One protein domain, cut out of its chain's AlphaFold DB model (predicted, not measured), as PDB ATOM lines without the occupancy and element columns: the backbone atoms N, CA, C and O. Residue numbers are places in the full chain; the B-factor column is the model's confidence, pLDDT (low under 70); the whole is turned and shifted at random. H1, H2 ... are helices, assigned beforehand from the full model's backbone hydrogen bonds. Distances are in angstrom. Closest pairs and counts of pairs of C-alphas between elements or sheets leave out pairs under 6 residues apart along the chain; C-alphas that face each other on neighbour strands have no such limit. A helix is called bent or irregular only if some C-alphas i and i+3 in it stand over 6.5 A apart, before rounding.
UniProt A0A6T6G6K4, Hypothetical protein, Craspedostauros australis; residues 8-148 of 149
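What this domain is: This is residues 8 to 148 of the 149 residues of the protein "Hypothetical protein" of Craspedostauros australis (UniProt A0A6T6G6K4). A long helix, H3, runs slantwise through a flat, open model, and the helical hairpin of H5 and H6 packs on it, H5 on residues 47 to 55 and H6 on residues 54 to 61, making a small three-helix bundle. H1 and the short H2 lie at the end of that bundle where H3 begins, while H4 lies far off at the other end of the model, tied in by two long links and touching no helix. The printed part has 141 residues with six named helices, in the order H1 to H6, and no named strand; the class is all helix. It is loose, with a radius of gyration of the C-alphas of 18.8 A, and spans 54 by 42 by 22 A.

Where its parts are: H3, the longest helix, holds residues 47 to 70 and measures 34.5 A, from C-alpha 47 at (37.831, 46.038, -19.825) to C-alpha 70 at (21.395, 28.412, 4.835). H5 holds residues 122 to 135, 20.1 A, and H6 residues 138 to 148, 15.5 A, ending at C-alpha 148 at (23.834, 54.283, -17.256). H2 is residues 38 to 41. H1, residues 8 to 29, measures 27.5 A and has a kink of 67 degrees near residue 23; H4, residues 83 to 98, measures 15.7 A and has a kink of 74 degrees near residue 90. Three helices are irregular: in H1 C-alphas 20 and 23 are 8.0 A apart, in H4 C-alphas 86 and 89 are 9.3 A apart, and in H6 C-alphas 143 and 146 are 7.2 A apart.

How they stand to each other: H3, H5 and H6 form a bundle, three helices that touch one another. H3 touches H5 with residues 47 to 55 alone, closest at the C-alphas of Thr 54 and Ile 132, 6.6 A, at a tilt of 36 degrees, only just steep, the same way. H3 touches H6 with residues 54 to 61 alone, closest at the C-alphas of Asn 58 and Thr 140, 5.9 A, at a steep tilt of 39 degrees, opposite ways. H5 and H6, a helical hairpin, touch at a shallow tilt of 3 degrees, opposite ways, with the C-alphas of Lys 133 and Trp 141 closest at 6.3 A. The helix packing is mostly crossed, but only just, with 1 of these 3 pairs at a shallow tilt. H5 is the hub and also touches H2, with residues 127 to 131 alone; the C-alphas of Ile 41 and Met 131 are closest, 6.4 A. H1 and H2 only just touch, with 3 pairs of C-alphas within 8 A, the closest those of Phe 29 and Tyr 38 at 5.2 A. H4 is apart from H3 and H5. Every O i to N i+4 pair is within hydrogen-bond range in H3, against 16 of 18 in H1, 10 of 12 in H4, 9 of 10 in H5 and 4 of 7 in H6; H2 is too short for such a pair.

The domain as a whole: The C-alphas of Ser 32 and Gly 105 are the two farthest apart, 55.4 A. The printed part has no cut. The links from H3 to H4, residues 71 to 82, and from H4 to H5, residues 99 to 121, are long. The mean pLDDT of the printed part is 90.6, and residue 32 is the one printed residue under 70.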
ATOM      1  N   ALA A   8      42.944  62.072 -20.093       92.25
ATOM      2  CA  ALA A   8      43.875  61.603 -21.115       92.25
ATOM      3  C   ALA A   8      44.896  60.624 -20.520       92.25
ATOM      4  O   ALA A   8      45.136  59.563 -21.097       92.25
ATOM      5  N   GLY A   9      45.437  60.939 -19.342       93.44
ATOM      6  CA  GLY A   9      46.317  60.052 -18.589       93.44
ATOM      7  C   GLY A   9      45.630  58.743 -18.204       93.44
ATOM      8  O   GLY A   9      46.214  57.674 -18.380       93.44
ATOM      9  N   PHE A  10      44.362  58.801 -17.786       92.25
ATOM     10  CA  PHE A  10      43.557  57.611 -17.515       92.25
ATOM     11  C   PHE A  10      43.364  56.732 -18.760       92.25
ATOM     12  O   PHE A  10      43.570  55.522 -18.688       92.25
ATOM     13  N   ARG A  11      43.049  57.322 -19.921       92.31
ATOM     14  CA  ARG A  11      42.935  56.571 -21.188       92.31
ATOM     15  C   ARG A  11      44.254  55.921 -21.584       92.31
ATOM     16  O   ARG A  11      44.280  54.736 -21.886       92.31
ATOM     17  N   ALA A  12      45.358  56.659 -21.485       94.50
ATOM     18  CA  ALA A  12      46.686  56.119 -21.764       94.50
ATOM     19  C   ALA A  12      47.060  54.963 -20.820       94.50
ATOM     20  O   ALA A  12      47.792  54.053 -21.210       94.50
ATOM     21  N   TRP A  13      46.575  54.995 -19.577       94.25
ATOM     22  CA  TRP A  13      46.726  53.884 -18.646       94.25
ATOM     23  C   TRP A  13      45.874  52.674 -19.054       94.25
ATOM     24  O   TRP A  13      46.403  51.563 -19.057       94.25
ATOM     25  N   CYS A  14      44.613  52.879 -19.458       93.88
ATOM     26  CA  CYS A  14      43.773  51.807 -20.004       93.88
ATOM     27  C   CYS A  14      44.424  51.120 -21.204       93.88
ATOM     28  O   CYS A  14      44.532  49.895 -21.231       93.88
ATOM     29  N   ASP A  15      44.946  51.901 -22.147       93.62
ATOM     30  CA  ASP A  15      45.603  51.362 -23.336       93.62
ATOM     31  C   ASP A  15      46.848  50.530 -22.976       93.62
ATOM     32  O   ASP A  15      47.091  49.479 -23.579       93.62
ATOM     33  N   ASP A  16      47.636  50.966 -21.982       94.50
ATOM     34  CA  ASP A  16      48.830  50.248 -21.511       94.50
ATOM     35  C   ASP A  16      48.467  48.906 -20.874       94.50
ATOM     36  O   ASP A  16      49.123  47.896 -21.151       94.50
ATOM     37  N   ILE A  17      47.431  48.870 -20.029       92.88
ATOM     38  CA  ILE A  17      47.011  47.619 -19.394       92.88
ATOM     39  C   ILE A  17      46.386  46.675 -20.424       92.88
ATOM     40  O   ILE A  17      46.836  45.533 -20.526       92.88
ATOM     41  N   ASP A  18      45.464  47.146 -21.257       92.75
ATOM     42  CA  ASP A  18      44.762  46.302 -22.228       92.75
ATOM     43  C   ASP A  18      45.761  45.706 -23.240       92.75
ATOM     44  O   ASP A  18      45.786  44.498 -23.494       92.75
ATOM     45  N   SER A  19      46.711  46.515 -23.724       92.81
ATOM     46  CA  SER A  19      47.770  46.043 -24.630       92.81
ATOM     47  C   SER A  19      48.709  45.031 -23.972       92.81
ATOM     48  O   SER A  19      49.186  44.091 -24.615       92.81
ATOM     49  N   ARG A  20      49.007  45.199 -22.680       93.25
ATOM     50  CA  ARG A  20      49.930  44.324 -21.946       93.25
ATOM     51  C   ARG A  20      49.344  42.939 -21.680       93.25
ATOM     52  O   ARG A  20      50.108  41.973 -21.540       93.25
ATOM     53  N   TYR A  21      48.024  42.831 -21.555       89.50
ATOM     54  CA  TYR A  21      47.350  41.599 -21.146       89.50
ATOM     55  C   TYR A  21      46.550  40.916 -22.263       89.50
ATOM     56  O   TYR A  21      46.213  39.742 -22.079       89.50
ATOM     57  N   VAL A  22      46.412  41.535 -23.444       88.81
ATOM     58  CA  VAL A  22      45.642  41.025 -24.597       88.81
ATOM     59  C   VAL A  22      45.800  39.526 -24.866       88.81
ATOM     60  O   VAL A  22      44.819  38.799 -24.961       88.81
ATOM     61  N   GLY A  23      47.030  39.000 -24.926       86.81
ATOM     62  CA  GLY A  23      47.249  37.579 -25.225       86.81
ATOM     63  C   GLY A  23      46.672  36.637 -24.160       86.81
ATOM     64  O   GLY A  23      46.170  35.559 -24.483       86.81
ATOM     65  N   ARG A  24      46.713  37.045 -22.886       87.69
ATOM     66  CA  ARG A  24      46.128  36.288 -21.769       87.69
ATOM     67  C   ARG A  24      44.617  36.446 -21.717       87.69
ATOM     68  O   ARG A  24      43.931  35.469 -21.434       87.69
ATOM     69  N   GLU A  25      44.120  37.642 -21.994       87.81
ATOM     70  CA  GLU A  25      42.693  37.958 -21.998       87.81
ATOM     71  C   GLU A  25      41.981  37.206 -23.114       87.81
ATOM     72  O   GLU A  25      41.048  36.461 -22.827       87.81
ATOM     73  N   THR A  26      42.485  37.263 -24.348       86.75
ATOM     74  CA  THR A  26      41.955  36.466 -25.459       86.75
ATOM     75  C   THR A  26      41.941  34.982 -25.099       86.75
ATOM     76  O   THR A  26      40.914  34.322 -25.210       86.75
ATOM     77  N   ALA A  27      43.039  34.445 -24.558       87.12
ATOM     78  CA  ALA A  27      43.089  33.040 -24.155       87.12
ATOM     79  C   ALA A  27      42.115  32.682 -23.017       87.12
ATOM     80  O   ALA A  27      41.699  31.528 -22.919       87.12
ATOM     81  N   TYR A  28      41.775  33.622 -22.134       85.69
ATOM     82  CA  TYR A  28      40.824  33.408 -21.044       85.69
ATOM     83  C   TYR A  28      39.376  33.506 -21.539       85.69
ATOM     84  O   TYR A  28      38.600  32.573 -21.329       85.69
ATOM     85  N   PHE A  29      39.037  34.583 -22.247       84.81
ATOM     86  CA  PHE A  29      37.679  34.882 -22.703       84.81
ATOM     87  C   PHE A  29      37.254  34.082 -23.941       84.81
ATOM     88  O   PHE A  29      36.063  33.934 -24.190       84.81
ATOM     89  N   SER A  30      38.189  33.501 -24.697       82.56
ATOM     90  CA  SER A  30      37.866  32.557 -25.778       82.56
ATOM     91  C   SER A  30      37.590  31.129 -25.285       82.56
ATOM     92  O   SER A  30      37.288  30.251 -26.095       82.56
ATOM     93  N   LYS A  31      37.688  30.849 -23.977       80.25
ATOM     94  CA  LYS A  31      37.305  29.538 -23.428       80.25
ATOM     95  C   LYS A  31      35.785  29.402 -23.417       80.25
ATOM     96  O   LYS A  31      35.088  30.317 -23.001       80.25
ATOM     97  N   SER A  32      35.282  28.216 -23.756       66.44
ATOM     98  CA  SER A  32      33.841  27.911 -23.754       66.44
ATOM     99  C   SER A  32      33.159  28.078 -22.390       66.44
ATOM    100  O   SER A  32      31.946  28.233 -22.337       66.44
ATOM    101  N   ALA A  33      33.926  28.043 -21.297       72.62
ATOM    102  CA  ALA A  33      33.435  28.263 -19.937       72.62
ATOM    103  C   ALA A  33      33.416  29.747 -19.520       72.62
ATOM    104  O   ALA A  33      32.988  30.056 -18.410       72.62
ATOM    105  N   SER A  34      33.916  30.660 -20.359       75.50
ATOM    106  CA  SER A  34      33.873  32.090 -20.062       75.50
ATOM    107  C   SER A  34      32.440  32.613 -20.205       75.50
ATOM    108  O   SER A  34      31.799  32.329 -21.219       75.50
ATOM    109  N   PRO A  35      31.935  33.417 -19.251       73.50
ATOM    110  CA  PRO A  35      30.600  34.009 -19.352       73.50
ATOM    111  C   PRO A  35      30.494  35.042 -20.486       73.50
ATOM    112  O   PRO A  35      29.394  35.455 -20.841       73.50
ATOM    113  N   ILE A  36      31.630  35.470 -21.049       84.81
ATOM    114  CA  ILE A  36      31.723  36.467 -22.119       84.81
ATOM    115  C   ILE A  36      32.821  36.119 -23.128       84.81
ATOM    116  O   ILE A  36      33.811  35.479 -22.778       84.81
ATOM    117  N   ASN A  37      32.664  36.593 -24.366       85.88
ATOM    118  CA  ASN A  37      33.682  36.516 -25.419       85.88
ATOM    119  C   ASN A  37      34.532  37.801 -25.419       85.88
ATOM    120  O   ASN A  37      34.018  38.885 -25.153       85.88
ATOM    121  N   TYR A  38      35.807  37.682 -25.789       87.38
ATOM    122  CA  TYR A  38      36.716  38.799 -26.039       87.38
ATOM    123  C   TYR A  38      36.129  39.846 -27.007       87.38
ATOM    124  O   TYR A  38      36.292  41.046 -26.801       87.38
ATOM    125  N   ASP A  39      35.360  39.423 -28.015       87.75
ATOM    126  CA  ASP A  39      34.692  40.354 -28.939       87.75
ATOM    127  C   ASP A  39      33.688  41.302 -28.266       87.75
ATOM    128  O   ASP A  39      33.414  42.365 -28.813       87.75
ATOM    129  N   LEU A  40      33.143  40.939 -27.100       87.25
ATOM    130  CA  LEU A  40      32.217  41.792 -26.347       87.25
ATOM    131  C   LEU A  40      32.941  42.917 -25.596       87.25
ATOM    132  O   LEU A  40      32.319  43.924 -25.269       87.25
ATOM    133  N   ILE A  41      34.224  42.723 -25.286       89.31
ATOM    134  CA  ILE A  41      34.953  43.553 -24.320       89.31
ATOM    135  C   ILE A  41      36.125  44.319 -24.924       89.31
ATOM    136  O   ILE A  41      36.581  45.274 -24.317       89.31
ATOM    137  N   LYS A  42      36.606  43.934 -26.111       89.44
ATOM    138  CA  LYS A  42      37.781  44.548 -26.756       89.44
ATOM    139  C   LYS A  42      37.656  46.055 -27.015       89.44
ATOM    140  O   LYS A  42      38.672  46.727 -27.120       89.44
ATOM    141  N   ASP A  43      36.427  46.561 -27.117       90.56
ATOM    142  CA  ASP A  43      36.132  47.982 -27.339       90.56
ATOM    143  C   ASP A  43      35.873  48.740 -26.020       90.56
ATOM    144  O   ASP A  43      35.565  49.931 -26.029       90.56
ATOM    145  N   VAL A  44      35.954  48.054 -24.873       93.50
ATOM    146  CA  VAL A  44      35.808  48.657 -23.549       93.50
ATOM    147  C   VAL A  44      37.199  49.037 -23.026       93.50
ATOM    148  O   VAL A  44      38.037  48.150 -22.855       93.50
ATOM    149  N   PRO A  45      37.464  50.321 -22.727       93.19
ATOM    150  CA  PRO A  45      38.737  50.714 -22.134       93.19
ATOM    151  C   PRO A  45      38.866  50.104 -20.740       93.19
ATOM    152  O   PRO A  45      37.901  50.114 -19.970       93.19
ATOM    153  N   CYS A  46      40.049  49.596 -20.396       93.12
ATOM    154  CA  CYS A  46      40.279  48.942 -19.109       93.12
ATOM    155  C   CYS A  46      39.307  47.769 -18.861       93.12
ATOM    156  O   CYS A  46      38.867  47.543 -17.728       93.12
ATOM    157  N   HIS A  47      38.910  47.031 -19.901       92.88
ATOM    158  CA  HIS A  47      37.831  46.038 -19.825       92.88
ATOM    159  C   HIS A  47      37.997  45.019 -18.693       92.88
ATOM    160  O   HIS A  47      37.030  44.651 -18.021       92.88
ATOM    161  N   THR A  48      39.227  44.595 -18.421       92.06
ATOM    162  CA  THR A  48      39.517  43.667 -17.327       92.06
ATOM    163  C   THR A  48      39.160  44.239 -15.948       92.06
ATOM    164  O   THR A  48      38.728  43.483 -15.076       92.06
ATOM    165  N   GLU A  49      39.259  45.550 -15.733       94.00
ATOM    166  CA  GLU A  49      38.871  46.181 -14.465       94.00
ATOM    167  C   GLU A  49      37.350  46.193 -14.284       94.00
ATOM    168  O   GLU A  49      36.857  45.808 -13.221       94.00
ATOM    169  N   PHE A  50      36.591  46.495 -15.342       94.69
ATOM    170  CA  PHE A  50      35.131  46.365 -15.318       94.69
ATOM    171  C   PHE A  50      34.685  44.916 -15.092       94.69
ATOM    172  O   PHE A  50      33.751  44.663 -14.323       94.69
ATOM    173  N   PHE A  51      35.372  43.947 -15.707       93.81
ATOM    174  CA  PHE A  51      35.085  42.529 -15.497       93.81
ATOM    175  C   PHE A  51      35.318  42.117 -14.043       93.81
ATOM    176  O   PHE A  51      34.429  41.532 -13.422       93.81
ATOM    177  N   LYS A  52      36.491  42.445 -13.483       94.06
ATOM    178  CA  LYS A  52      36.844  42.142 -12.087       94.06
ATOM    179  C   LYS A  52      35.854  42.765 -11.115       94.06
ATOM    180  O   LYS A  52      35.375  42.070 -10.223       94.06
ATOM    181  N   TRP A  53      35.537  44.046 -11.303       96.44
ATOM    182  CA  TRP A  53      34.581  44.757 -10.461       96.44
ATOM    183  C   TRP A  53      33.215  44.067 -10.487       96.44
ATOM    184  O   TRP A  53      32.648  43.784  -9.432       96.44
ATOM    185  N   THR A  54      32.723  43.710 -11.677       96.81
ATOM    186  CA  THR A  54      31.409  43.067 -11.828       96.81
ATOM    187  C   THR A  54      31.388  41.671 -11.210       96.81
ATOM    188  O   THR A  54      30.469  41.341 -10.464       96.81
ATOM    189  N   GLN A  55      32.414  40.856 -11.465       95.50
ATOM    190  CA  GLN A  55      32.518  39.506 -10.906       95.50
ATOM    191  C   GLN A  55      32.634  39.516  -9.383       95.50
ATOM    192  O   GLN A  55      32.002  38.700  -8.716       95.50
ATOM    193  N   TRP A  56      33.394  40.455  -8.820       97.19
ATOM    194  CA  TRP A  56      33.488  40.596  -7.371       97.19
ATOM    195  C   TRP A  56      32.115  40.885  -6.747       97.19
ATOM    196  O   TRP A  56      31.744  40.233  -5.774       97.19
ATOM    197  N   HIS A  57      31.327  41.791  -7.340       96.94
ATOM    198  CA  HIS A  57      29.985  42.111  -6.839       96.94
ATOM    199  C   HIS A  57      29.002  40.953  -7.023       96.94
ATOM    200  O   HIS A  57      28.226  40.675  -6.111       96.94
ATOM    201  N   ASN A  58      29.076  40.228  -8.145       97.12
ATOM    202  CA  ASN A  58      28.286  39.011  -8.336       97.12
ATOM    203  C   ASN A  58      28.520  38.016  -7.197       97.12
ATOM    204  O   ASN A  58      27.564  37.601  -6.543       97.12
ATOM    205  N   LEU A  59      29.790  37.704  -6.918       97.00
ATOM    206  CA  LEU A  59      30.184  36.771  -5.863       97.00
ATOM    207  C   LEU A  59      29.796  37.271  -4.469       97.00
ATOM    208  O   LEU A  59      29.414  36.469  -3.616       97.00
ATOM    209  N   ALA A  60      29.871  38.581  -4.225       95.12
ATOM    210  CA  ALA A  60      29.425  39.169  -2.968       95.12
ATOM    211  C   ALA A  60      27.920  38.938  -2.751       95.12
ATOM    212  O   ALA A  60      27.530  38.451  -1.690       95.12
ATOM    213  N   PHE A  61      27.082  39.204  -3.759       94.94
ATOM    214  CA  PHE A  61      25.641  38.947  -3.665       94.94
ATOM    215  C   PHE A  61      25.307  37.458  -3.570       94.94
ATOM    216  O   PHE A  61      24.457  37.089  -2.769       94.94
ATOM    217  N   GLU A  62      25.991  36.595  -4.320       94.81
ATOM    218  CA  GLU A  62      25.814  35.140  -4.214       94.81
ATOM    219  C   GLU A  62      26.163  34.626  -2.813       94.81
ATOM    220  O   GLU A  62      25.435  33.814  -2.249       94.81
ATOM    221  N   SER A  63      27.241  35.143  -2.217       93.38
ATOM    222  CA  SER A  63      27.646  34.783  -0.853       93.38
ATOM    223  C   SER A  63      26.611  35.230   0.180       93.38
ATOM    224  O   SER A  63      26.315  34.495   1.120       93.38
ATOM    225  N   ILE A  64      26.050  36.426   0.004       91.69
ATOM    226  CA  ILE A  64      24.995  36.959   0.867       91.69
ATOM    227  C   ILE A  64      23.730  36.098   0.775       91.69
ATOM    228  O   ILE A  64      23.193  35.702   1.809       91.69
ATOM    229  N   GLU A  65      23.275  35.769  -0.435       91.06
ATOM    230  CA  GLU A  65      22.088  34.929  -0.624       91.06
ATOM    231  C   GLU A  65      22.315  33.519  -0.066       91.06
ATOM    232  O   GLU A  65      21.473  33.014   0.672       91.06
ATOM    233  N   PHE A  66      23.499  32.935  -0.274       92.19
ATOM    234  CA  PHE A  66      23.865  31.661   0.343       92.19
ATOM    235  C   PHE A  66      23.770  31.706   1.877       92.19
ATOM    236  O   PHE A  66      23.225  30.784   2.488       92.19
ATOM    237  N   ILE A  67      24.264  32.772   2.518       91.06
ATOM    238  CA  ILE A  67      24.159  32.944   3.975       91.06
ATOM    239  C   ILE A  67      22.691  33.026   4.410       91.06
ATOM    240  O   ILE A  67      22.310  32.373   5.387       91.06
ATOM    241  N   ARG A  68      21.870  33.787   3.678       89.69
ATOM    242  CA  ARG A  68      20.445  33.975   3.985       89.69
ATOM    243  C   ARG A  68      19.639  32.692   3.852       89.69
ATOM    244  O   ARG A  68      18.813  32.402   4.712       89.69
ATOM    245  N   GLU A  69      19.908  31.909   2.815       89.69
ATOM    246  CA  GLU A  69      19.224  30.641   2.568       89.69
ATOM    247  C   GLU A  69      19.610  29.548   3.575       89.69
ATOM    248  O   GLU A  69      18.781  28.696   3.894       89.69
ATOM    249  N   ASN A  70      20.851  29.554   4.086       91.19
ATOM    250  CA  ASN A  70      21.395  28.412   4.835       91.19
ATOM    251  C   ASN A  70      21.588  28.642   6.339       91.19
ATOM    252  O   ASN A  70      21.598  27.662   7.085       91.19
ATOM    253  N   TYR A  71      21.781  29.882   6.803       82.00
ATOM    254  CA  TYR A  71      22.265  30.115   8.169       82.00
ATOM    255  C   TYR A  71      21.395  31.036   9.020       82.00
ATOM    256  O   TYR A  71      21.278  30.742  10.201       82.00
ATOM    257  N   HIS A  72      20.793  32.103   8.484       77.06
ATOM    258  CA  HIS A  72      19.804  32.959   9.170       77.06
ATOM    259  C   HIS A  72      19.339  34.078   8.220       77.06
ATOM    260  O   HIS A  72      20.080  34.451   7.315       77.06
ATOM    261  N   ASP A  73      18.164  34.677   8.455       81.50
ATOM    262  CA  ASP A  73      17.736  35.891   7.739       81.50
ATOM    263  C   ASP A  73      18.581  37.092   8.196       81.50
ATOM    264  O   ASP A  73      18.269  37.774   9.173       81.50
ATOM    265  N   VAL A  74      19.730  37.281   7.544       84.81
ATOM    266  CA  VAL A  74      20.648  38.387   7.819       84.81
ATOM    267  C   VAL A  74      20.124  39.640   7.112       84.81
ATOM    268  O   VAL A  74      20.009  39.628   5.880       84.81
ATOM    269  N   PRO A  75      19.821  40.728   7.844       89.62
ATOM    270  CA  PRO A  75      19.390  41.972   7.227       89.62
ATOM    271  C   PRO A  75      20.548  42.594   6.433       89.62
ATOM    272  O   PRO A  75      21.708  42.535   6.843       89.62
ATOM    273  N   ILE A  76      20.237  43.201   5.286       89.19
ATOM    274  CA  ILE A  76      21.221  43.838   4.399       89.19
ATOM    275  C   ILE A  76      20.842  45.302   4.214       89.19
ATOM    276  O   ILE A  76      19.709  45.614   3.844       89.19
ATOM    277  N   LEU A  77      21.819  46.189   4.392       93.31
ATOM    278  CA  LEU A  77      21.692  47.596   4.048       93.31
ATOM    279  C   LEU A  77      22.540  47.926   2.821       93.31
ATOM    280  O   LEU A  77      23.767  47.909   2.890       93.31
ATOM    281  N   THR A  78      21.891  48.303   1.722       91.94
ATOM    282  CA  THR A  78      22.584  48.916   0.583       91.94
ATOM    283  C   THR A  78      22.636  50.432   0.754       91.94
ATOM    284  O   THR A  78      21.617  51.078   1.039       91.94
ATOM    285  N   VAL A  79      23.825  50.997   0.564       93.44
ATOM    286  CA  VAL A  79      24.090  52.438   0.592       93.44
ATOM    287  C   VAL A  79      24.921  52.793  -0.633       93.44
ATOM    288  O   VAL A  79      25.913  52.114  -0.904       93.44
ATOM    289  N   HIS A  80      24.526  53.841  -1.352       92.81
ATOM    290  CA  HIS A  80      25.276  54.350  -2.496       92.81
ATOM    291  C   HIS A  80      26.176  55.508  -2.058       92.81
ATOM    292  O   HIS A  80      25.854  56.255  -1.133       92.81
ATOM    293  N   TYR A  81      27.339  55.651  -2.693       91.12
ATOM    294  CA  TYR A  81      28.285  56.717  -2.344       91.12
ATOM    295  C   TYR A  81      27.677  58.106  -2.609       91.12
ATOM    296  O   TYR A  81      27.894  59.055  -1.858       91.12
ATOM    297  N   GLU A  82      26.862  58.192  -3.650       89.44
ATOM    298  CA  GLU A  82      26.151  59.370  -4.135       89.44
ATOM    299  C   GLU A  82      25.023  59.799  -3.179       89.44
ATOM    300  O   GLU A  82      24.650  60.973  -3.137       89.44
ATOM    301  N   ASP A  83      24.531  58.896  -2.324       92.06
ATOM    302  CA  ASP A  83      23.559  59.249  -1.281       92.06
ATOM    303  C   ASP A  83      24.179  60.244  -0.278       92.06
ATOM    304  O   ASP A  83      23.501  61.132   0.242       92.06
ATOM    305  N   TYR A  84      25.497  60.174  -0.050       91.50
ATOM    306  CA  TYR A  84      26.185  61.111   0.836       91.50
ATOM    307  C   TYR A  84      26.349  62.514   0.244       91.50
ATOM    308  O   TYR A  84      26.417  63.480   1.007       91.50
ATOM    309  N   SER A  85      26.434  62.652  -1.083       89.62
ATOM    310  CA  SER A  85      26.538  63.975  -1.712       89.62
ATOM    311  C   SER A  85      25.197  64.706  -1.703       89.62
ATOM    312  O   SER A  85      25.169  65.929  -1.574       89.62
ATOM    313  N   THR A  86      24.095  63.960  -1.791       89.00
ATOM    314  CA  THR A  86      22.735  64.508  -1.857       89.00
ATOM    315  C   THR A  86      22.098  64.686  -0.479       89.00
ATOM    316  O   THR A  86      21.505  65.732  -0.216       89.00
ATOM    317  N   ASP A  87      22.243  63.709   0.422       91.19
ATOM    318  CA  ASP A  87      21.655  63.732   1.764       91.19
ATOM    319  C   ASP A  87      22.534  62.978   2.781       91.19
ATOM    320  O   ASP A  87      22.206  61.900   3.291       91.19
ATOM    321  N   CYS A  88      23.700  63.562   3.088       92.06
ATOM    322  CA  CYS A  88      24.685  62.989   4.012       92.06
ATOM    323  C   CYS A  88      24.085  62.619   5.373       92.06
ATOM    324  O   CYS A  88      24.358  61.539   5.893       92.06
ATOM    325  N   ASN A  89      23.290  63.509   5.973       91.94
ATOM    326  CA  ASN A  89      22.761  63.280   7.316       91.94
ATOM    327  C   ASN A  89      21.785  62.111   7.326       91.94
ATOM    328  O   ASN A  89      21.936  61.226   8.165       91.94
ATOM    329  N   ARG A  90      20.858  62.064   6.367       92.69
ATOM    330  CA  ARG A  90      19.913  60.954   6.250       92.69
ATOM    331  C   ARG A  90      20.604  59.635   5.930       92.69
ATOM    332  O   ARG A  90      20.178  58.594   6.418       92.69
ATOM    333  N   THR A  91      21.662  59.667   5.124       94.62
ATOM    334  CA  THR A  91      22.450  58.470   4.806       94.62
ATOM    335  C   THR A  91      23.145  57.922   6.050       94.62
ATOM    336  O   THR A  91      23.098  56.719   6.301       94.62
ATOM    337  N   VAL A  92      23.727  58.803   6.871       93.06
ATOM    338  CA  VAL A  92      24.308  58.428   8.168       93.06
ATOM    339  C   VAL A  92      23.237  57.879   9.109       93.06
ATOM    340  O   VAL A  92      23.461  56.833   9.709       93.06
ATOM    341  N   ASP A  93      22.074  58.529   9.201       93.12
ATOM    342  CA  ASP A  93      20.961  58.066  10.041       93.12
ATOM    343  C   ASP A  93      20.497  56.672   9.643       93.12
ATOM    344  O   ASP A  93      20.442  55.783  10.479       93.12
ATOM    345  N   LYS A  94      20.301  56.435   8.343       95.31
ATOM    346  CA  LYS A  94      19.940  55.121   7.806       95.31
ATOM    347  C   LYS A  94      20.914  54.019   8.248       95.31
ATOM    348  O   LYS A  94      20.484  52.898   8.500       95.31
ATOM    349  N   ILE A  95      22.214  54.314   8.317       95.00
ATOM    350  CA  ILE A  95      23.241  53.356   8.759       95.00
ATOM    351  C   ILE A  95      23.194  53.158  10.271       95.00
ATOM    352  O   ILE A  95      23.241  52.025  10.735       95.00
ATOM    353  N   VAL A  96      23.116  54.247  11.034       94.75
ATOM    354  CA  VAL A  96      23.069  54.213  12.501       94.75
ATOM    355  C   VAL A  96      21.823  53.464  12.983       94.75
ATOM    356  O   VAL A  96      21.948  52.570  13.816       94.75
ATOM    357  N   ASP A  97      20.668  53.746  12.379       95.19
ATOM    358  CA  ASP A  97      19.397  53.076  12.653       95.19
ATOM    359  C   ASP A  97      19.465  51.582  12.313       95.19
ATOM    360  O   ASP A  97      19.023  50.745  13.095       95.19
ATOM    361  N   PHE A  98      20.056  51.226  11.166       96.31
ATOM    362  CA  PHE A  98      20.235  49.825  10.769       96.31
ATOM    363  C   PHE A  98      21.136  49.042  11.731       96.31
ATOM    364  O   PHE A  98      20.945  47.844  11.916       96.31
ATOM    365  N   LEU A  99      22.122  49.711  12.331       95.31
ATOM    366  CA  LEU A  99      23.001  49.126  13.342       95.31
ATOM    367  C   LEU A  99      22.396  49.156  14.754       95.31
ATOM    368  O   LEU A  99      23.051  48.689  15.683       95.31
ATOM    369  N   GLU A 100      21.186  49.705  14.916       95.31
ATOM    370  CA  GLU A 100      20.508  49.900  16.203       95.31
ATOM    371  C   GLU A 100      21.363  50.692  17.209       95.31
ATOM    372  O   GLU A 100      21.415  50.389  18.403       95.31
ATOM    373  N   LEU A 101      22.075  51.710  16.717       94.62
ATOM    374  CA  LEU A 101      22.945  52.559  17.525       94.62
ATOM    375  C   LEU A 101      22.315  53.927  17.787       94.62
ATOM    376  O   LEU A 101      21.572  54.463  16.972       94.62
ATOM    377  N   ASP A 102      22.707  54.549  18.897       90.56
ATOM    378  CA  ASP A 102      22.386  55.949  19.154       90.56
ATOM    379  C   ASP A 102      23.359  56.876  18.409       90.56
ATOM    380  O   ASP A 102      24.586  56.749  18.511       90.56
ATOM    381  N   SER A 103      22.821  57.876  17.709       87.00
ATOM    382  CA  SER A 103      23.626  58.934  17.090       87.00
ATOM    383  C   SER A 103      24.208  59.846  18.175       87.00
ATOM    384  O   SER A 103      23.552  60.768  18.660       87.00
ATOM    385  N   THR A 104      25.451  59.588  18.578       84.81
ATOM    386  CA  THR A 104      26.167  60.402  19.568       84.81
ATOM    387  C   THR A 104      27.364  61.099  18.915       84.81
ATOM    388  O   THR A 104      28.197  60.468  18.269       84.81
ATOM    389  N   GLY A 105      27.456  62.427  19.051       83.31
ATOM    390  CA  GLY A 105      28.597  63.219  18.570       83.31
ATOM    391  C   GLY A 105      28.313  64.164  17.397       83.31
ATOM    392  O   GLY A 105      27.177  64.365  16.972       83.31
ATOM    393  N   ILE A 106      29.380  64.807  16.910       82.50
ATOM    394  CA  ILE A 106      29.328  65.789  15.819       82.50
ATOM    395  C   ILE A 106      29.383  65.055  14.481       82.50
ATOM    396  O   ILE A 106      30.309  64.284  14.229       82.50
ATOM    397  N   ARG A 107      28.427  65.345  13.596       83.12
ATOM    398  CA  ARG A 107      28.441  64.828  12.224       83.12
ATOM    399  C   ARG A 107      29.476  65.575  11.398       83.12
ATOM    400  O   ARG A 107      29.422  66.798  11.274       83.12
ATOM    401  N   LEU A 108      30.421  64.827  10.838       83.06
ATOM    402  CA  LEU A 108      31.361  65.368   9.868       83.06
ATOM    403  C   LEU A 108      30.634  65.580   8.540       83.06
ATOM    404  O   LEU A 108      29.861  64.728   8.106       83.06
ATOM    405  N   GLY A 109      30.888  66.717   7.895       84.75
ATOM    406  CA  GLY A 109      30.390  66.959   6.546       84.75
ATOM    407  C   GLY A 109      31.007  65.980   5.546       84.75
ATOM    408  O   GLY A 109      32.160  65.564   5.692       84.75
ATOM    409  N   PHE A 110      30.249  65.636   4.509       90.44
ATOM    410  CA  PHE A 110      30.754  64.807   3.427       90.44
ATOM    411  C   PHE A 110      31.727  65.591   2.545       90.44
ATOM    412  O   PHE A 110      31.413  66.671   2.043       90.44
ATOM    413  N   ARG A 111      32.923  65.034   2.334       89.75
ATOM    414  CA  ARG A 111      33.896  65.563   1.376       89.75
ATOM    415  C   ARG A 111      33.809  64.760   0.086       89.75
ATOM    416  O   ARG A 111      34.450  63.714  -0.037       89.75
ATOM    417  N   GLN A 112      33.039  65.276  -0.865       87.00
ATOM    418  CA  GLN A 112      32.901  64.675  -2.186       87.00
ATOM    419  C   GLN A 112      34.262  64.608  -2.897       87.00
ATOM    420  O   GLN A 112      35.081  65.531  -2.815       87.00
ATOM    421  N   ARG A 113      34.525  63.476  -3.555       84.69
ATOM    422  CA  ARG A 113      35.673  63.317  -4.458       84.69
ATOM    423  C   ARG A 113      35.410  64.044  -5.784       84.69
ATOM    424  O   ARG A 113      34.257  64.354  -6.067       84.69
ATOM    425  N   PRO A 114      36.460  64.346  -6.572       83.44
ATOM    426  CA  PRO A 114      36.272  64.861  -7.920       83.44
ATOM    427  C   PRO A 114      35.298  63.987  -8.698       83.44
ATOM    428  O   PRO A 114      35.328  62.762  -8.575       83.44
ATOM    429  N   ASP A 115      34.448  64.651  -9.462       81.56
ATOM    430  CA  ASP A 115      33.584  64.003 -10.425       81.56
ATOM    431  C   ASP A 115      34.434  63.513 -11.609       81.56
ATOM    432  O   ASP A 115      35.293  64.247 -12.112       81.56
ATOM    433  N   TYR A 116      34.227  62.260 -12.006       84.75
ATOM    434  CA  TYR A 116      34.930  61.617 -13.115       84.75
ATOM    435  C   TYR A 116      34.023  61.416 -14.332       84.75
ATOM    436  O   TYR A 116      34.450  60.773 -15.292       84.75
ATOM    437  N   ASP A 117      32.824  62.000 -14.351       82.81
ATOM    438  CA  ASP A 117      31.869  61.887 -15.458       82.81
ATOM    439  C   ASP A 117      32.482  62.299 -16.804       82.81
ATOM    440  O   ASP A 117      32.177  61.725 -17.843       82.81
ATOM    441  N   THR A 118      33.446  63.226 -16.808       84.75
ATOM    442  CA  THR A 118      34.126  63.667 -18.038       84.75
ATOM    443  C   THR A 118      35.170  62.680 -18.575       84.75
ATOM    444  O   THR A 118      35.763  62.924 -19.631       84.75
ATOM    445  N   PHE A 119      35.475  61.600 -17.853       90.19
ATOM    446  CA  PHE A 119      36.496  60.629 -18.268       90.19
ATOM    447  C   PHE A 119      35.963  59.717 -19.377       90.19
ATOM    448  O   PHE A 119      36.720  59.346 -20.285       90.19
ATOM    449  N   TYR A 120      34.657  59.458 -19.361       88.31
ATOM    450  CA  TYR A 120      33.946  58.657 -20.346       88.31
ATOM    451  C   TYR A 120      32.966  59.534 -21.123       88.31
ATOM    452  O   TYR A 120      32.282  60.373 -20.558       88.31
ATOM    453  N   ASN A 121      32.912  59.352 -22.437       88.69
ATOM    454  CA  ASN A 121      31.871  59.945 -23.272       88.69
ATOM    455  C   ASN A 121      30.832  58.873 -23.634       88.69
ATOM    456  O   ASN A 121      31.032  57.686 -23.365       88.69
ATOM    457  N   ASP A 122      29.748  59.282 -24.290       86.44
ATOM    458  CA  ASP A 122      28.655  58.381 -24.680       86.44
ATOM    459  C   ASP A 122      29.134  57.168 -25.502       86.44
ATOM    460  O   ASP A 122      28.648  56.049 -25.308       86.44
ATOM    461  N   ASP A 123      30.144  57.367 -26.358       88.62
ATOM    462  CA  ASP A 123      30.747  56.312 -27.184       88.62
ATOM    463  C   ASP A 123      31.433  55.225 -26.345       88.62
ATOM    464  O   ASP A 123      31.447  54.057 -26.735       88.62
ATOM    465  N   LEU A 124      31.973  55.591 -25.179       90.00
ATOM    466  CA  LEU A 124      32.595  54.667 -24.230       90.00
ATOM    467  C   LEU A 124      31.575  54.051 -23.268       90.00
ATOM    468  O   LEU A 124      31.688  52.878 -22.908       90.00
ATOM    469  N   ILE A 125      30.548  54.804 -22.874       93.06
ATOM    470  CA  ILE A 125      29.532  54.339 -21.921       93.06
ATOM    471  C   ILE A 125      28.706  53.191 -22.512       93.06
ATOM    472  O   ILE A 125      28.432  52.203 -21.827       93.06
ATOM    473  N   ALA A 126      28.321  53.274 -23.787       92.94
ATOM    474  CA  ALA A 126      27.500  52.249 -24.430       92.94
ATOM    475  C   ALA A 126      28.122  50.828 -24.410       92.94
ATOM    476  O   ALA A 126      27.420  49.886 -24.014       92.94
ATOM    477  N   PRO A 127      29.392  50.608 -24.816       94.25
ATOM    478  CA  PRO A 127      30.029  49.296 -24.710       94.25
ATOM    479  C   PRO A 127      30.258  48.864 -23.252       94.25
ATOM    480  O   PRO A 127      30.004  47.696 -22.948       94.25
ATOM    481  N   ILE A 128      30.608  49.780 -22.334       95.25
ATOM    482  CA  ILE A 128      30.737  49.483 -20.891       95.25
ATOM    483  C   ILE A 128      29.411  48.953 -20.328       95.25
ATOM    484  O   ILE A 128      29.370  47.878 -19.721       95.25
ATOM    485  N   ARG A 129      28.301  49.658 -20.590       95.44
ATOM    486  CA  ARG A 129      26.947  49.255 -20.181       95.44
ATOM    487  C   ARG A 129      26.618  47.859 -20.687       95.44
ATOM    488  O   ARG A 129      26.078  47.041 -19.946       95.44
ATOM    489  N   ARG A 130      26.914  47.592 -21.963       94.25
ATOM    490  CA  ARG A 130      26.634  46.303 -22.607       94.25
ATOM    491  C   ARG A 130      27.410  45.180 -21.925       94.25
ATOM    492  O   ARG A 130      26.804  44.179 -21.564       94.25
ATOM    493  N   MET A 131      28.707  45.381 -21.699       94.69
ATOM    494  CA  MET A 131      29.568  44.425 -21.010       94.69
ATOM    495  C   MET A 131      29.071  44.144 -19.589       94.69
ATOM    496  O   MET A 131      28.820  42.986 -19.256       94.69
ATOM    497  N   ILE A 132      28.880  45.179 -18.764       96.12
ATOM    498  CA  ILE A 132      28.436  45.010 -17.373       96.12
ATOM    499  C   ILE A 132      27.077  44.323 -17.329       96.12
ATOM    500  O   ILE A 132      26.912  43.372 -16.576       96.12
ATOM    501  N   LYS A 133      26.121  44.728 -18.171       95.75
ATOM    502  CA  LYS A 133      24.796  44.097 -18.221       95.75
ATOM    503  C   LYS A 133      24.854  42.613 -18.590       95.75
ATOM    504  O   LYS A 133      24.011  41.851 -18.132       95.75
ATOM    505  N   THR A 134      25.806  42.199 -19.426       94.56
ATOM    506  CA  THR A 134      25.988  40.785 -19.783       94.56
ATOM    507  C   THR A 134      26.646  39.981 -18.662       94.56
ATOM    508  O   THR A 134      26.311  38.815 -18.484       94.56
ATOM    509  N   VAL A 135      27.584  40.578 -17.923       94.88
ATOM    510  CA  VAL A 135      28.356  39.886 -16.876       94.88
ATOM    511  C   VAL A 135      27.627  39.876 -15.532       94.88
ATOM    512  O   VAL A 135      27.764  38.925 -14.763       94.88
ATOM    513  N   ALA A 136      26.897  40.941 -15.214       97.31
ATOM    514  CA  ALA A 136      26.240  41.128 -13.932       97.31
ATOM    515  C   ALA A 136      25.087  40.135 -13.751       97.31
ATOM    516  O   ALA A 136      24.244  39.973 -14.634       97.31
ATOM    517  N   ASN A 137      25.012  39.522 -12.571       96.19
ATOM    518  CA  ASN A 137      23.790  38.854 -12.140       96.19
ATOM    519  C   ASN A 137      22.690  39.896 -11.839       96.19
ATOM    520  O   ASN A 137      22.932  41.107 -11.838       96.19
ATOM    521  N   GLU A 138      21.463  39.429 -11.600       96.31
ATOM    522  CA  GLU A 138      20.301  40.312 -11.422       96.31
ATOM    523  C   GLU A 138      20.496  41.325 -10.284       96.31
ATOM    524  O   GLU A 138      20.202  42.512 -10.455       96.31
ATOM    525  N   ASN A 139      21.051  40.880  -9.153       95.31
ATOM    526  CA  ASN A 139      21.294  41.729  -7.991       95.31
ATOM    527  C   ASN A 139      22.340  42.806  -8.289       95.31
ATOM    528  O   ASN A 139      22.078  43.985  -8.046       95.31
ATOM    529  N   THR A 140      23.473  42.437  -8.886       96.81
ATOM    530  CA  THR A 140      24.509  43.393  -9.294       96.81
ATOM    531  C   THR A 140      23.961  44.399 -10.304       96.81
ATOM    532  O   THR A 140      24.129  45.608 -10.125       96.81
ATOM    533  N   TRP A 141      23.241  43.938 -11.335       97.44
ATOM    534  CA  TRP A 141      22.672  44.825 -12.352       97.44
ATOM    535  C   TRP A 141      21.665  45.810 -11.751       97.44
ATOM    536  O   TRP A 141      21.684  46.999 -12.075       97.44
ATOM    537  N   LYS A 142      20.811  45.340 -10.833       96.25
ATOM    538  CA  LYS A 142      19.839  46.183 -10.130       96.25
ATOM    539  C   LYS A 142      20.509  47.349  -9.403       96.25
ATOM    540  O   LYS A 142      19.930  48.434  -9.407       96.25
ATOM    541  N   GLN A 143      21.693  47.134  -8.826       95.38
ATOM    542  CA  GLN A 143      22.428  48.180  -8.115       95.38
ATOM    543  C   GLN A 143      23.188  49.125  -9.043       95.38
ATOM    544  O   GLN A 143      23.253  50.306  -8.742       95.38
ATOM    545  N   VAL A 144      23.746  48.651 -10.159       95.38
ATOM    546  CA  VAL A 144      24.649  49.464 -11.002       95.38
ATOM    547  C   VAL A 144      23.954  50.148 -12.182       95.38
ATOM    548  O   VAL A 144      24.487  51.099 -12.742       95.38
ATOM    549  N   LYS A 145      22.760  49.697 -12.590       95.81
ATOM    550  CA  LYS A 145      22.121  50.189 -13.826       95.81
ATOM    551  C   LYS A 145      21.901  51.706 -13.869       95.81
ATOM    552  O   LYS A 145      21.931  52.267 -14.956       95.81
ATOM    553  N   HIS A 146      21.710  52.336 -12.707       93.06
ATOM    554  CA  HIS A 146      21.426  53.765 -12.589       93.06
ATOM    555  C   HIS A 146      22.612  54.652 -13.000       93.06
ATOM    556  O   HIS A 146      22.398  55.807 -13.333       93.06
ATOM    557  N   TYR A 147      23.837  54.116 -13.045       89.88
ATOM    558  CA  TYR A 147      24.999  54.820 -13.602       89.88
ATOM    559  C   TYR A 147      24.968  54.929 -15.138       89.88
ATOM    560  O   TYR A 147      25.854  55.532 -15.733       89.88
ATOM    561  N   PHE A 148      23.985  54.303 -15.797       91.12
ATOM    562  CA  PHE A 148      23.834  54.283 -17.256       91.12
ATOM    563  C   PHE A 148      22.502  54.865 -17.746       91.12
ATOM    564  O   PHE A 148      22.165  54.676 -18.924       91.12
TER     565      PHE A 148